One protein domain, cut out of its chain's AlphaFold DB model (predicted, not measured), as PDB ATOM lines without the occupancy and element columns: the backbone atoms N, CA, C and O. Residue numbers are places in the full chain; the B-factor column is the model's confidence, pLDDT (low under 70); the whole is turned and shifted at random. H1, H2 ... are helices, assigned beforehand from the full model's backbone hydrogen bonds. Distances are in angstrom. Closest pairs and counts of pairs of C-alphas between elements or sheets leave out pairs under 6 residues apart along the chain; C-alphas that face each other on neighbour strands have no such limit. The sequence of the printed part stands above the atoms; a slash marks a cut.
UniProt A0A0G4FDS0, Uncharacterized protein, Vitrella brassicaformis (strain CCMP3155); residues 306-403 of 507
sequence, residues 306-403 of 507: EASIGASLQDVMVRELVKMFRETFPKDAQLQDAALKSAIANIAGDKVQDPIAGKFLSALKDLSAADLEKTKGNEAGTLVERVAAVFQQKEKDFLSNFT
ATOM      1  N   GLU A 306      -8.609  44.673 194.431       88.12
ATOM      2  CA  GLU A 306      -7.523  43.823 193.921       88.12
ATOM      3  C   GLU A 306      -7.268  42.609 194.822       88.12
ATOM      4  O   GLU A 306      -7.197  41.479 194.338       88.12
ATOM      5  N   ALA A 307      -7.199  42.808 196.141       88.94
ATOM      6  CA  ALA A 307      -7.024  41.715 197.095       88.94
ATOM      7  C   ALA A 307      -8.195  40.715 197.051       88.94
ATOM      8  O   ALA A 307      -7.982  39.503 197.106       88.94
ATOM      9  N   SER A 308      -9.427  41.214 196.909       88.56
ATOM     10  CA  SER A 308     -10.635  40.396 196.761       88.56
ATOM     11  C   SER A 308     -10.626  39.588 195.461       88.56
ATOM     12  O   SER A 308     -10.931  38.395 195.471       88.56
ATOM     13  N   ILE A 309     -10.207  40.202 194.348       86.69
ATOM     14  CA  ILE A 309     -10.034  39.517 193.061       86.69
ATOM     15  C   ILE A 309      -8.970  38.425 193.190       86.69
ATOM     16  O   ILE A 309      -9.236  37.281 192.829       86.69
ATOM     17  N   GLY A 310      -7.810  38.735 193.777       85.38
ATOM     18  CA  GLY A 310      -6.739  37.764 194.010       85.38
ATOM     19  C   GLY A 310      -7.191  36.566 194.850       85.38
ATOM     20  O   GLY A 310      -6.963  35.420 194.464       85.38
ATOM     21  N   ALA A 311      -7.894  36.810 195.959       86.44
ATOM     22  CA  ALA A 311      -8.428  35.750 196.815       86.44
ATOM     23  C   ALA A 311      -9.507  34.913 196.105       86.44
ATOM     24  O   ALA A 311      -9.495  33.684 196.181       86.44
ATOM     25  N   SER A 312     -10.413  35.564 195.368       85.69
ATOM     26  CA  SER A 312     -11.460  34.886 194.596       85.69
ATOM     27  C   SER A 312     -10.876  34.023 193.477       85.69
ATOM     28  O   SER A 312     -11.388  32.934 193.229       85.69
ATOM     29  N   LEU A 313      -9.819  34.482 192.804       83.75
ATOM     30  CA  LEU A 313      -9.137  33.713 191.762       83.75
ATOM     31  C   LEU A 313      -8.457  32.477 192.339       83.75
ATOM     32  O   LEU A 313      -8.569  31.401 191.760       83.75
ATOM     33  N   GLN A 314      -7.803  32.605 193.495       85.19
ATOM     34  CA  GLN A 314      -7.197  31.467 194.186       85.19
ATOM     35  C   GLN A 314      -8.250  30.432 194.611       85.19
ATOM     36  O   GLN A 314      -8.051  29.241 194.379       85.19
ATOM     37  N   ASP A 315      -9.386  30.866 195.168       86.75
ATOM     38  CA  ASP A 315     -10.482  29.964 195.555       86.75
ATOM     39  C   ASP A 315     -11.074  29.233 194.338       86.75
ATOM     40  O   ASP A 315     -11.209  28.008 194.346       86.75
ATOM     41  N   VAL A 316     -11.359  29.957 193.251       84.94
ATOM     42  CA  VAL A 316     -11.893  29.370 192.009       84.94
ATOM     43  C   VAL A 316     -10.891  28.411 191.373       84.94
ATOM     44  O   VAL A 316     -11.274  27.315 190.968       84.94
ATOM     45  N   MET A 317      -9.608  28.772 191.342       82.81
ATOM     46  CA  MET A 317      -8.541  27.912 190.835       82.81
ATOM     47  C   MET A 317      -8.481  26.588 191.604       82.81
ATOM     48  O   MET A 317      -8.462  25.525 190.987       82.81
ATOM     49  N   VAL A 318      -8.505  26.626 192.941       85.81
ATOM     50  CA  VAL A 318      -8.483  25.413 193.774       85.81
ATOM     51  C   VAL A 318      -9.756  24.587 193.577       85.81
ATOM     52  O   VAL A 318      -9.678  23.368 193.414       85.81
ATOM     53  N   ARG A 319     -10.934  25.222 193.543       86.62
ATOM     54  CA  ARG A 319     -12.212  24.524 193.338       86.62
ATOM     55  C   ARG A 319     -12.293  23.844 191.978       86.62
ATOM     56  O   ARG A 319     -12.696  22.683 191.916       86.62
ATOM     57  N   GLU A 320     -11.896  24.526 190.908       81.94
ATOM     58  CA  GLU A 320     -11.914  23.961 189.558       81.94
ATOM     59  C   GLU A 320     -10.817  22.906 189.362       81.94
ATOM     60  O   GLU A 320     -11.072  21.901 188.704       81.94
ATOM     61  N   LEU A 321      -9.650  23.035 190.008       81.62
ATOM     62  CA  LEU A 321      -8.643  21.963 190.068       81.62
ATOM     63  C   LEU A 321      -9.207  20.692 190.715       81.62
ATOM     64  O   LEU A 321      -9.079  19.598 190.163       81.62
ATOM     65  N   VAL A 322      -9.876  20.829 191.864       84.50
ATOM     66  CA  VAL A 322     -10.510  19.705 192.568       84.50
ATOM     67  C   VAL A 322     -11.653  19.109 191.747       84.50
ATOM     68  O   VAL A 322     -11.796  17.887 191.690       84.50
ATOM     69  N   LYS A 323     -12.465  19.944 191.092       84.31
ATOM     70  CA  LYS A 323     -13.571  19.505 190.234       84.31
ATOM     71  C   LYS A 323     -13.066  18.755 189.004       84.31
ATOM     72  O   LYS A 323     -13.525  17.645 188.753       84.31
ATOM     73  N   MET A 324     -12.069  19.299 188.310       81.62
ATOM     74  CA  MET A 324     -11.398  18.636 187.194       81.62
ATOM     75  C   MET A 324     -10.828  17.286 187.635       81.62
ATOM     76  O   MET A 324     -11.080  16.284 186.978       81.62
ATOM     77  N   PHE A 325     -10.144  17.227 188.785       81.81
ATOM     78  CA  PHE A 325      -9.621  15.968 189.312       81.81
ATOM     79  C   PHE A 325     -10.734  14.948 189.605       81.81
ATOM     80  O   PHE A 325     -10.618  13.788 189.208       81.81
ATOM     81  N   ARG A 326     -11.842  15.369 190.234       83.00
ATOM     82  CA  ARG A 326     -13.023  14.515 190.472       83.00
ATOM     83  C   ARG A 326     -13.666  14.010 189.179       83.00
ATOM     84  O   ARG A 326     -14.219  12.916 189.181       83.00
ATOM     85  N   GLU A 327     -13.606  14.779 188.096       81.25
ATOM     86  CA  GLU A 327     -14.140  14.392 186.785       81.25
ATOM     87  C   GLU A 327     -13.197  13.447 186.018       81.25
ATOM     88  O   GLU A 327     -13.672  12.559 185.303       81.25
ATOM     89  N   THR A 328     -11.877  13.611 186.165       79.00
ATOM     90  CA  THR A 328     -10.860  12.814 185.458       79.00
ATOM     91  C   THR A 328     -10.500  11.512 186.170       79.00
ATOM     92  O   THR A 328     -10.330  10.489 185.512       79.00
ATOM     93  N   PHE A 329     -10.414  11.510 187.505       80.38
ATOM     94  CA  PHE A 329      -9.964  10.352 188.290       80.38
ATOM     95  C   PHE A 329     -10.812   9.078 188.087       80.38
ATOM     96  O   PHE A 329     -10.227   8.004 187.952       80.38
ATOM     97  N   PRO A 330     -12.157   9.133 187.982       80.75
ATOM     98  CA  PRO A 330     -12.972   7.941 187.733       80.75
ATOM     99  C   PRO A 330     -12.778   7.348 186.332       80.75
ATOM    100  O   PRO A 330     -13.080   6.179 186.118       80.75
ATOM    101  N   LYS A 331     -12.317   8.161 185.372       79.81
ATOM    102  CA  LYS A 331     -12.239   7.810 183.946       79.81
ATOM    103  C   LYS A 331     -10.848   7.342 183.518       79.81
ATOM    104  O   LYS A 331     -10.723   6.708 182.476       79.81
ATOM    105  N   ASP A 332      -9.819   7.655 184.299       78.31
ATOM    106  CA  ASP A 332      -8.427   7.352 183.978       78.31
ATOM    107  C   ASP A 332      -7.908   6.180 184.828       78.31
ATOM    108  O   ASP A 332      -7.494   6.336 185.979       78.31
ATOM    109  N   ALA A 333      -7.932   4.980 184.241       78.00
ATOM    110  CA  ALA A 333      -7.469   3.755 184.891       78.00
ATOM    111  C   ALA A 333      -5.964   3.787 185.232       78.00
ATOM    112  O   ALA A 333      -5.540   3.131 186.182       78.00
ATOM    113  N   GLN A 334      -5.156   4.572 184.505       77.94
ATOM    114  CA  GLN A 334      -3.720   4.698 184.774       77.94
ATOM    115  C   GLN A 334      -3.457   5.528 186.033       77.94
ATOM    116  O   GLN A 334      -2.564   5.193 186.808       77.94
ATOM    117  N   LEU A 335      -4.257   6.572 186.280       77.19
ATOM    118  CA  LEU A 335      -4.181   7.355 187.518       77.19
ATOM    119  C   LEU A 335      -4.617   6.548 188.747       77.19
ATOM    120  O   LEU A 335      -4.034   6.722 189.815       77.19
ATOM    121  N   GLN A 336      -5.597   5.651 188.608       79.00
ATOM    122  CA  GLN A 336      -6.045   4.772 189.696       79.00
ATOM    123  C   GLN A 336      -4.981   3.730 190.064       79.00
ATOM    124  O   GLN A 336      -4.678   3.547 191.244       79.00
ATOM    125  N   ASP A 337      -4.364   3.098 189.061       79.31
ATOM    126  CA  ASP A 337      -3.265   2.147 189.260       79.31
ATOM    127  C   ASP A 337      -2.003   2.841 189.808       79.31
ATOM    128  O   ASP A 337      -1.367   2.344 190.736       79.31
ATOM    129  N   ALA A 338      -1.676   4.044 189.319       77.25
ATOM    130  CA  ALA A 338      -0.584   4.855 189.857       77.25
ATOM    131  C   ALA A 338      -0.838   5.292 191.311       77.25
ATOM    132  O   ALA A 338       0.088   5.273 192.124       77.25
ATOM    133  N   ALA A 339      -2.080   5.641 191.665       79.75
ATOM    134  CA  ALA A 339      -2.455   5.981 193.037       79.75
ATOM    135  C   ALA A 339      -2.312   4.768 193.969       79.75
ATOM    136  O   ALA A 339      -1.684   4.885 195.022       79.75
ATOM    137  N   LEU A 340      -2.791   3.589 193.552       77.62
ATOM    138  CA  LEU A 340      -2.624   2.332 194.290       77.62
ATOM    139  C   LEU A 340      -1.146   1.964 194.471       77.62
ATOM    140  O   LEU A 340      -0.723   1.664 195.586       77.62
ATOM    141  N   LYS A 341      -0.335   2.058 193.413       80.06
ATOM    142  CA  LYS A 341       1.116   1.813 193.478       80.06
ATOM    143  C   LYS A 341       1.830   2.794 194.406       80.06
ATOM    144  O   LYS A 341       2.681   2.369 195.182       80.06
ATOM    145  N   SER A 342       1.462   4.077 194.377       80.81
ATOM    146  CA  SER A 342       2.027   5.081 195.289       80.81
ATOM    147  C   SER A 342       1.639   4.825 196.751       80.81
ATOM    148  O   SER A 342       2.468   4.987 197.643       80.81
ATOM    149  N   ALA A 343       0.413   4.352 197.008       79.00
ATOM    150  CA  ALA A 343      -0.036   3.978 198.344       79.00
ATOM    151  C   ALA A 343       0.712   2.742 198.866       79.00
ATOM    152  O   ALA A 343       1.170   2.746 200.008       79.00
ATOM    153  N   ILE A 344       0.906   1.719 198.024       79.69
ATOM    154  CA  ILE A 344       1.685   0.515 198.358       79.69
ATOM    155  C   ILE A 344       3.146   0.880 198.663       79.69
ATOM    156  O   ILE A 344       3.691   0.423 199.666       79.69
ATOM    157  N   ALA A 345       3.763   1.742 197.850       77.12
ATOM    158  CA  ALA A 345       5.138   2.198 198.057       77.12
ATOM    159  C   ALA A 345       5.300   3.034 199.342       77.12
ATOM    160  O   ALA A 345       6.242   2.817 200.101       77.12
ATOM    161  N   ASN A 346       4.344   3.918 199.648       77.62
ATOM    162  CA  ASN A 346       4.361   4.700 200.888       77.62
ATOM    163  C   ASN A 346       4.173   3.825 202.141       77.62
ATOM    164  O   ASN A 346       4.799   4.095 203.165       77.62
ATOM    165  N   ILE A 347       3.360   2.761 202.073       78.88
ATOM    166  CA  ILE A 347       3.239   1.770 203.162       78.88
ATOM    167  C   ILE A 347       4.553   0.989 203.338       78.88
ATOM    168  O   ILE A 347       4.919   0.652 204.462       78.88
ATOM    169  N   ALA A 348       5.287   0.745 202.248       78.69
ATOM    170  CA  ALA A 348       6.604   0.110 202.269       78.69
ATOM    171  C   ALA A 348       7.744   1.034 202.760       78.69
ATOM    172  O   ALA A 348       8.858   0.558 202.965       78.69
ATOM    173  N   GLY A 349       7.474   2.325 202.994       71.94
ATOM    174  CA  GLY A 349       8.451   3.308 203.482       71.94
ATOM    175  C   GLY A 349       9.202   4.080 202.390       71.94
ATOM    176  O   GLY A 349      10.003   4.959 202.716       71.94
ATOM    177  N   ASP A 350       8.917   3.817 201.112       74.00
ATOM    178  CA  ASP A 350       9.497   4.547 199.985       74.00
ATOM    179  C   ASP A 350       8.725   5.850 199.740       74.00
ATOM    180  O   ASP A 350       7.517   5.844 199.502       74.00
ATOM    181  N   LYS A 351       9.422   6.996 199.760       62.97
ATOM    182  CA  LYS A 351       8.825   8.307 199.445       62.97
ATOM    183  C   LYS A 351       8.605   8.449 197.938       62.97
ATOM    184  O   LYS A 351       9.413   9.064 197.244       62.97
ATOM    185  N   VAL A 352       7.506   7.900 197.432       66.31
ATOM    186  CA  VAL A 352       7.091   8.074 196.034       66.31
ATOM    187  C   VAL A 352       6.143   9.270 195.924       66.31
ATOM    188  O   VAL A 352       5.259   9.467 196.757       66.31
ATOM    189  N   GLN A 353       6.352  10.102 194.903       63.25
ATOM    190  CA  GLN A 353       5.562  11.310 194.681       63.25
ATOM    191  C   GLN A 353       4.111  10.948 194.327       63.25
ATOM    192  O   GLN A 353       3.867  10.166 193.410       63.25
ATOM    193  N   ASP A 354       3.158  11.520 195.065       73.06
ATOM    194  CA  ASP A 354       1.725  11.277 194.882       73.06
ATOM    195  C   ASP A 354       1.267  11.724 193.473       73.06
ATOM    196  O   ASP A 354       1.491  12.887 193.099       73.06
ATOM    197  N   PRO A 355       0.623  10.850 192.671       74.75
ATOM    198  CA  PRO A 355       0.107  11.204 191.347       74.75
ATOM    199  C   PRO A 355      -0.939  12.330 191.381       74.75
ATOM    200  O   PRO A 355      -1.081  13.049 190.387       74.75
ATOM    201  N   ILE A 356      -1.630  12.539 192.508       79.75
ATOM    202  CA  ILE A 356      -2.549  13.668 192.702       79.75
ATOM    203  C   ILE A 356      -1.756  14.974 192.749       79.75
ATOM    204  O   ILE A 356      -2.011  15.883 191.960       79.75
ATOM    205  N   ALA A 357      -0.736  15.052 193.607       77.62
ATOM    206  CA  ALA A 357       0.145  16.215 193.680       77.62
ATOM    207  C   ALA A 357       0.836  16.485 192.331       77.62
ATOM    208  O   ALA A 357       0.934  17.636 191.911       77.62
ATOM    209  N   GLY A 358       1.240  15.433 191.610       78.75
ATOM    210  CA  GLY A 358       1.798  15.536 190.260       78.75
ATOM    211  C   GLY A 358       0.840  16.181 189.251       78.75
ATOM    212  O   GLY A 358       1.238  17.104 188.540       78.75
ATOM    213  N   LYS A 359      -0.433  15.758 189.227       77.94
ATOM    214  CA  LYS A 359      -1.470  16.336 188.350       77.94
ATOM    215  C   LYS A 359      -1.855  17.766 188.726       77.94
ATOM    216  O   LYS A 359      -2.097  18.582 187.839       77.94
ATOM    217  N   PHE A 360      -1.885  18.094 190.016       81.12
ATOM    218  CA  PHE A 360      -2.141  19.462 190.471       81.12
ATOM    219  C   PHE A 360      -0.981  20.392 190.100       81.12
ATOM    220  O   PHE A 360      -1.210  21.479 189.578       81.12
ATOM    221  N   LEU A 361       0.268  19.957 190.295       82.06
ATOM    222  CA  LEU A 361       1.450  20.739 189.927       82.06
ATOM    223  C   LEU A 361       1.591  20.919 188.411       82.06
ATOM    224  O   LEU A 361       2.028  21.985 187.985       82.06
ATOM    225  N   SER A 362       1.223  19.927 187.591       80.50
ATOM    226  CA  SER A 362       1.207  20.097 186.132       80.50
ATOM    227  C   SER A 362       0.136  21.097 185.701       80.50
ATOM    228  O   SER A 362       0.441  22.023 184.963       80.50
ATOM    229  N   ALA A 363      -1.082  20.986 186.241       77.19
ATOM    230  CA  ALA A 363      -2.166  21.913 185.922       77.19
ATOM    231  C   ALA A 363      -1.882  23.353 186.393       77.19
ATOM    232  O   ALA A 363      -2.227  24.305 185.699       77.19
ATOM    233  N   LEU A 364      -1.215  23.530 187.540       81.94
ATOM    234  CA  LEU A 364      -0.758  24.842 188.009       81.94
ATOM    235  C   LEU A 364       0.374  25.409 187.144       81.94
ATOM    236  O   LEU A 364       0.394  26.613 186.902       81.94
ATOM    237  N   LYS A 365       1.295  24.567 186.652       83.06
ATOM    238  CA  LYS A 365       2.326  24.992 185.692       83.06
ATOM    239  C   LYS A 365       1.703  25.463 184.380       83.06
ATOM    240  O   LYS A 365       2.047  26.550 183.920       83.06
ATOM    241  N   ASP A 366       0.752  24.702 183.846       79.06
ATOM    242  CA  ASP A 366       0.024  25.049 182.622       79.06
ATOM    243  C   ASP A 366      -0.773  26.353 182.788       79.06
ATOM    244  O   ASP A 366      -0.788  27.189 181.889       79.06
ATOM    245  N   LEU A 367      -1.368  26.578 183.966       77.75
ATOM    246  CA  LEU A 367      -2.062  27.825 184.293       77.75
ATOM    247  C   LEU A 367      -1.093  29.009 184.460       77.75
ATOM    248  O   LEU A 367      -1.392  30.104 184.002       77.75
ATOM    249  N   SER A 368       0.075  28.799 185.078       76.62
ATOM    250  CA  SER A 368       1.087  29.851 185.271       76.62
ATOM    251  C   SER A 368       1.759  30.307 183.971       76.62
ATOM    252  O   SER A 368       2.239  31.433 183.891       76.62
ATOM    253  N   ALA A 369       1.794  29.438 182.958       76.75
ATOM    254  CA  ALA A 369       2.316  29.746 181.629       76.75
ATOM    255  C   ALA A 369       1.259  30.364 180.692       76.75
ATOM    256  O   ALA A 369       1.604  30.805 179.594       76.75
ATOM    257  N   ALA A 370      -0.015  30.378 181.095       75.94
ATOM    258  CA  ALA A 370      -1.117  30.881 180.290       75.94
ATOM    259  C   ALA A 370      -1.371  32.378 180.521       75.94
ATOM    260  O   ALA A 370      -1.375  32.869 181.648       75.94
ATOM    261  N   ASP A 371      -1.658  33.088 179.431       73.75
ATOM    262  CA  ASP A 371      -2.124  34.473 179.460       73.75
ATOM    263  C   ASP A 371      -3.661  34.488 179.597       73.75
ATOM    264  O   ASP A 371      -4.399  34.164 178.656       73.75
ATOM    265  N   LEU A 372      -4.149  34.808 180.798       72.62
ATOM    266  CA  LEU A 372      -5.579  34.810 181.136       72.62
ATOM    267  C   LEU A 372      -6.363  35.920 180.408       72.62
ATOM    268  O   LEU A 372      -7.581  35.808 180.252       72.62
ATOM    269  N   GLU A 373      -5.684  36.953 179.898       68.25
ATOM    270  CA  GLU A 373      -6.312  38.027 179.116       68.25
ATOM    271  C   GLU A 373      -6.613  37.588 177.674       68.25
ATOM    272  O   GLU A 373      -7.621  37.985 177.090       68.25
ATOM    273  N   LYS A 374      -5.756  36.744 177.081       73.62
ATOM    274  CA  LYS A 374      -5.858  36.334 175.663       73.62
ATOM    275  C   LYS A 374      -6.574  35.005 175.442       73.62
ATOM    276  O   LYS A 374      -6.898  34.655 174.305       73.62
ATOM    277  N   THR A 375      -6.808  34.245 176.503       74.62
ATOM    278  CA  THR A 375      -7.511  32.962 176.443       74.62
ATOM    279  C   THR A 375      -9.019  33.183 176.325       74.62
ATOM    280  O   THR A 375      -9.608  34.013 177.015       74.62
ATOM    281  N   LYS A 376      -9.679  32.461 175.411       70.94
ATOM    282  CA  LYS A 376     -11.138  32.555 175.260       70.94
ATOM    283  C   LYS A 376     -11.799  31.869 176.453       70.94
ATOM    284  O   LYS A 376     -11.745  30.647 176.557       70.94
ATOM    285  N   GLY A 377     -12.415  32.652 177.335       67.88
ATOM    286  CA  GLY A 377     -13.149  32.122 178.479       67.88
ATOM    287  C   GLY A 377     -14.259  31.164 178.040       67.88
ATOM    288  O   GLY A 377     -15.061  31.495 177.165       67.88
ATOM    289  N   ASN A 378     -14.299  29.974 178.636       71.81
ATOM    290  CA  ASN A 378     -15.330  28.969 178.381       71.81
ATOM    291  C   ASN A 378     -15.653  28.220 179.681       71.81
ATOM    292  O   ASN A 378     -14.805  27.518 180.227       71.81
ATOM    293  N   GLU A 379     -16.897  28.332 180.152       65.75
ATOM    294  CA  GLU A 379     -17.366  27.731 181.411       65.75
ATOM    295  C   GLU A 379     -17.339  26.191 181.404       65.75
ATOM    296  O   GLU A 379     -17.264  25.562 182.460       65.75
ATOM    297  N   ALA A 380     -17.345  25.571 180.219       62.12
ATOM    298  CA  ALA A 380     -17.263  24.118 180.041       62.12
ATOM    299  C   ALA A 380     -15.875  23.633 179.576       62.12
ATOM    300  O   ALA A 380     -15.680  22.434 179.371       62.12
ATOM    301  N   GLY A 381     -14.921  24.551 179.402       68.50
ATOM    302  CA  GLY A 381     -13.617  24.297 178.797       68.50
ATOM    303  C   GLY A 381     -12.577  23.676 179.731       68.50
ATOM    304  O   GLY A 381     -12.896  23.115 180.785       68.50
ATOM    305  N   THR A 382     -11.313  23.789 179.331       74.56
ATOM    306  CA  THR A 382     -10.144  23.417 180.146       74.56
ATOM    307  C   THR A 382     -10.039  24.287 181.408       74.56
ATOM    308  O   THR A 382     -10.640  25.358 181.482       74.56
ATOM    309  N   LEU A 383      -9.263  23.859 182.415       73.88
ATOM    310  CA  LEU A 383      -9.064  24.626 183.660       73.88
ATOM    311  C   LEU A 383      -8.680  26.092 183.384       73.88
ATOM    312  O   LEU A 383      -9.216  26.998 184.018       73.88
ATOM    313  N   VAL A 384      -7.788  26.311 182.416       76.81
ATOM    314  CA  VAL A 384      -7.320  27.643 182.015       76.81
ATOM    315  C   VAL A 384      -8.469  28.489 181.459       76.81
ATOM    316  O   VAL A 384      -8.606  29.643 181.840       76.81
ATOM    317  N   GLU A 385      -9.349  27.917 180.633       78.62
ATOM    318  CA  GLU A 385     -10.497  28.625 180.046       78.62
ATOM    319  C   GLU A 385     -11.589  28.951 181.080       78.62
ATOM    320  O   GLU A 385     -12.239  29.993 180.977       78.62
ATOM    321  N   ARG A 386     -11.774  28.098 182.100       78.00
ATOM    322  CA  ARG A 386     -12.726  28.342 183.200       78.00
ATOM    323  C   ARG A 386     -12.228  29.430 184.151       78.00
ATOM    324  O   ARG A 386     -12.992  30.315 184.528       78.00
ATOM    325  N   VAL A 387     -10.943  29.395 184.511       81.75
ATOM    326  CA  VAL A 387     -10.317  30.423 185.360       81.75
ATOM    327  C   VAL A 387     -10.204  31.757 184.607       81.75
ATOM    328  O   VAL A 387     -10.485  32.802 185.192       81.75
ATOM    329  N   ALA A 388      -9.901  31.737 183.303       81.56
ATOM    330  CA  ALA A 388      -9.877  32.932 182.456       81.56
ATOM    331  C   ALA A 388     -11.254  33.606 182.333       81.56
ATOM    332  O   ALA A 388     -11.335  34.831 182.382       81.56
ATOM    333  N   ALA A 389     -12.348  32.837 182.244       80.88
ATOM    334  CA  ALA A 389     -13.702  33.399 182.203       80.88
ATOM    335  C   ALA A 389     -14.034  34.214 183.469       80.88
ATOM    336  O   ALA A 389     -14.545  35.332 183.379       80.88
ATOM    337  N   VAL A 390     -13.686  33.685 184.647       82.50
ATOM    338  CA  VAL A 390     -13.910  34.372 185.929       82.50
ATOM    339  C   VAL A 390     -12.981  35.576 186.088       82.50
ATOM    340  O   VAL A 390     -13.426  36.628 186.547       82.50
ATOM    341  N   PHE A 391     -11.718  35.456 185.668       83.25
ATOM    342  CA  PHE A 391     -10.764  36.565 185.648       83.25
ATOM    343  C   PHE A 391     -11.283  37.739 184.808       83.25
ATOM    344  O   PHE A 391     -11.449  38.837 185.333       83.25
ATOM    345  N   GLN A 392     -11.661  37.485 183.554       83.81
ATOM    346  CA  GLN A 392     -12.155  38.514 182.634       83.81
ATOM    347  C   GLN A 392     -13.462  39.158 183.114       83.81
ATOM    348  O   GLN A 392     -13.685  40.347 182.889       83.81
ATOM    349  N   GLN A 393     -14.345  38.403 183.775       84.62
ATOM    350  CA  GLN A 393     -15.563  38.969 184.358       84.62
ATOM    351  C   GLN A 393     -15.240  39.909 185.528       84.62
ATOM    352  O   GLN A 393     -15.741  41.030 185.571       84.62
ATOM    353  N   LYS A 394     -14.374  39.482 186.452       84.31
ATOM    354  CA  LYS A 394     -13.977  40.287 187.616       84.31
ATOM    355  C   LYS A 394     -13.162  41.515 187.233       84.31
ATOM    356  O   LYS A 394     -13.340  42.569 187.836       84.31
ATOM    357  N   GLU A 395     -12.322  41.396 186.216       84.44
ATOM    358  CA  GLU A 395     -11.578  42.513 185.649       84.44
ATOM    359  C   GLU A 395     -12.517  43.535 184.990       84.44
ATOM    360  O   GLU A 395     -12.389  44.734 185.231       84.44
ATOM    361  N   LYS A 396     -13.534  43.086 184.240       85.31
ATOM    362  CA  LYS A 396     -14.572  43.982 183.699       85.31
ATOM    363  C   LYS A 396     -15.349  44.697 184.802       85.31
ATOM    364  O   LYS A 396     -15.554  45.905 184.700       85.31
ATOM    365  N   ASP A 397     -15.745  43.984 185.855       84.50
ATOM    366  CA  ASP A 397     -16.430  44.580 187.008       84.50
ATOM    367  C   ASP A 397     -15.534  45.618 187.702       84.50
ATOM    368  O   ASP A 397     -15.986  46.721 188.018       84.50
ATOM    369  N   PHE A 398     -14.247  45.310 187.878       87.00
ATOM    370  CA  PHE A 398     -13.253  46.217 188.449       87.00
ATOM    371  C   PHE A 398     -13.086  47.485 187.605       87.00
ATOM    372  O   PHE A 398     -13.273  48.594 188.111       87.00
ATOM    373  N   LEU A 399     -12.833  47.339 186.302       86.12
ATOM    374  CA  LEU A 399     -12.701  48.472 185.388       86.12
ATOM    375  C   LEU A 399     -13.987  49.303 185.350       86.12
ATOM    376  O   LEU A 399     -13.916  50.527 185.378       86.12
ATOM    377  N   SER A 400     -15.167  48.681 185.380       83.25
ATOM    378  CA  SER A 400     -16.443  49.406 185.380       83.25
ATOM    379  C   SER A 400     -16.664  50.287 186.620       83.25
ATOM    380  O   SER A 400     -17.354  51.305 186.528       83.25
ATOM    381  N   ASN A 401     -16.065  49.911 187.757       85.00
ATOM    382  CA  ASN A 401     -16.209  50.596 189.040       85.00
ATOM    383  C   ASN A 401     -15.120  51.638 189.303       85.00
ATOM    384  O   ASN A 401     -15.355  52.557 190.083       85.00
ATOM    385  N   PHE A 402     -13.958  51.521 188.657       85.19
ATOM    386  CA  PHE A 402     -12.808  52.402 188.899       85.19
ATOM    387  C   PHE A 402     -12.340  53.184 187.665       85.19
ATOM    388  O   PHE A 402     -11.463  54.034 187.791       85.19
ATOM    389  N   THR A 403     -12.930  52.953 186.487       84.06
ATOM    390  CA  THR A 403     -12.613  53.690 185.254       84.06
ATOM    391  C   THR A 403     -13.866  54.254 184.575       84.06
ATOM    392  O   THR A 403     -15.011  53.971 184.956       84.06
TER     393      THR A 403
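Overview. This is residues 306 to 403 of the 507 residues of an uncharacterized protein of Vitrella brassicaformis (strain CCMP3155) (UniProt A0A0G4FDS0). The longest helix, H1, runs side by side with H4 in a loose rod, H3 slants close to both, and H2 is set steeply at one end. The printed part has 98 residues, with helices H1, H2, H3, H4 in chain order and no named strand: all helix. It is loose, radius of gyration of the C-alphas 17.0 A, spanning 59 by 25 by 19 A.

Along the chain. H1, residues 306 to 328, begins at C-alpha (-7.523, 43.823, 193.921) and is 32.3 A long. H4, 383 to 402, is 28.5 A long and ends at (-12.808, 52.402, 188.899). H3 is 355 to 368, 19.6 A; H2 is 333 to 347, 21.3 A.

Arrangement. H1, H3 and H4 form a bundle, a group of helices gathered together. H1 and H4 touch at a shallow tilt of 20 degrees, opposite ways; the closest C-alphas, Met 317 and Val 387, are 6.3 A apart. H1 and H3 are close but not clearly touching, Leu 321 to Phe 360 C-alphas 7.0 A. H3, with residues 363 to 367 alone, touches residues 383 to 384 of H4; closest C-alphas Leu 367 and Val 384, 5.7 A. With 355 to 356 alone it touches H2 at a steep tilt of 60 degrees; closest C-alphas Pro 355 and Ala 339, 6.1 A. H2 is apart from H1 and H4. Every helix has each O i to N i+4 pair within hydrogen-bond range.

Size, cuts and confidence. The farthest C-alphas, Ala 348 and Thr 403, are 59.4 A apart. The printed part has no cut. The link H3 to H4, 14 residues, is long. Model pLDDT is under 70 at 351 to 353, 373, 377 and 379 to 381.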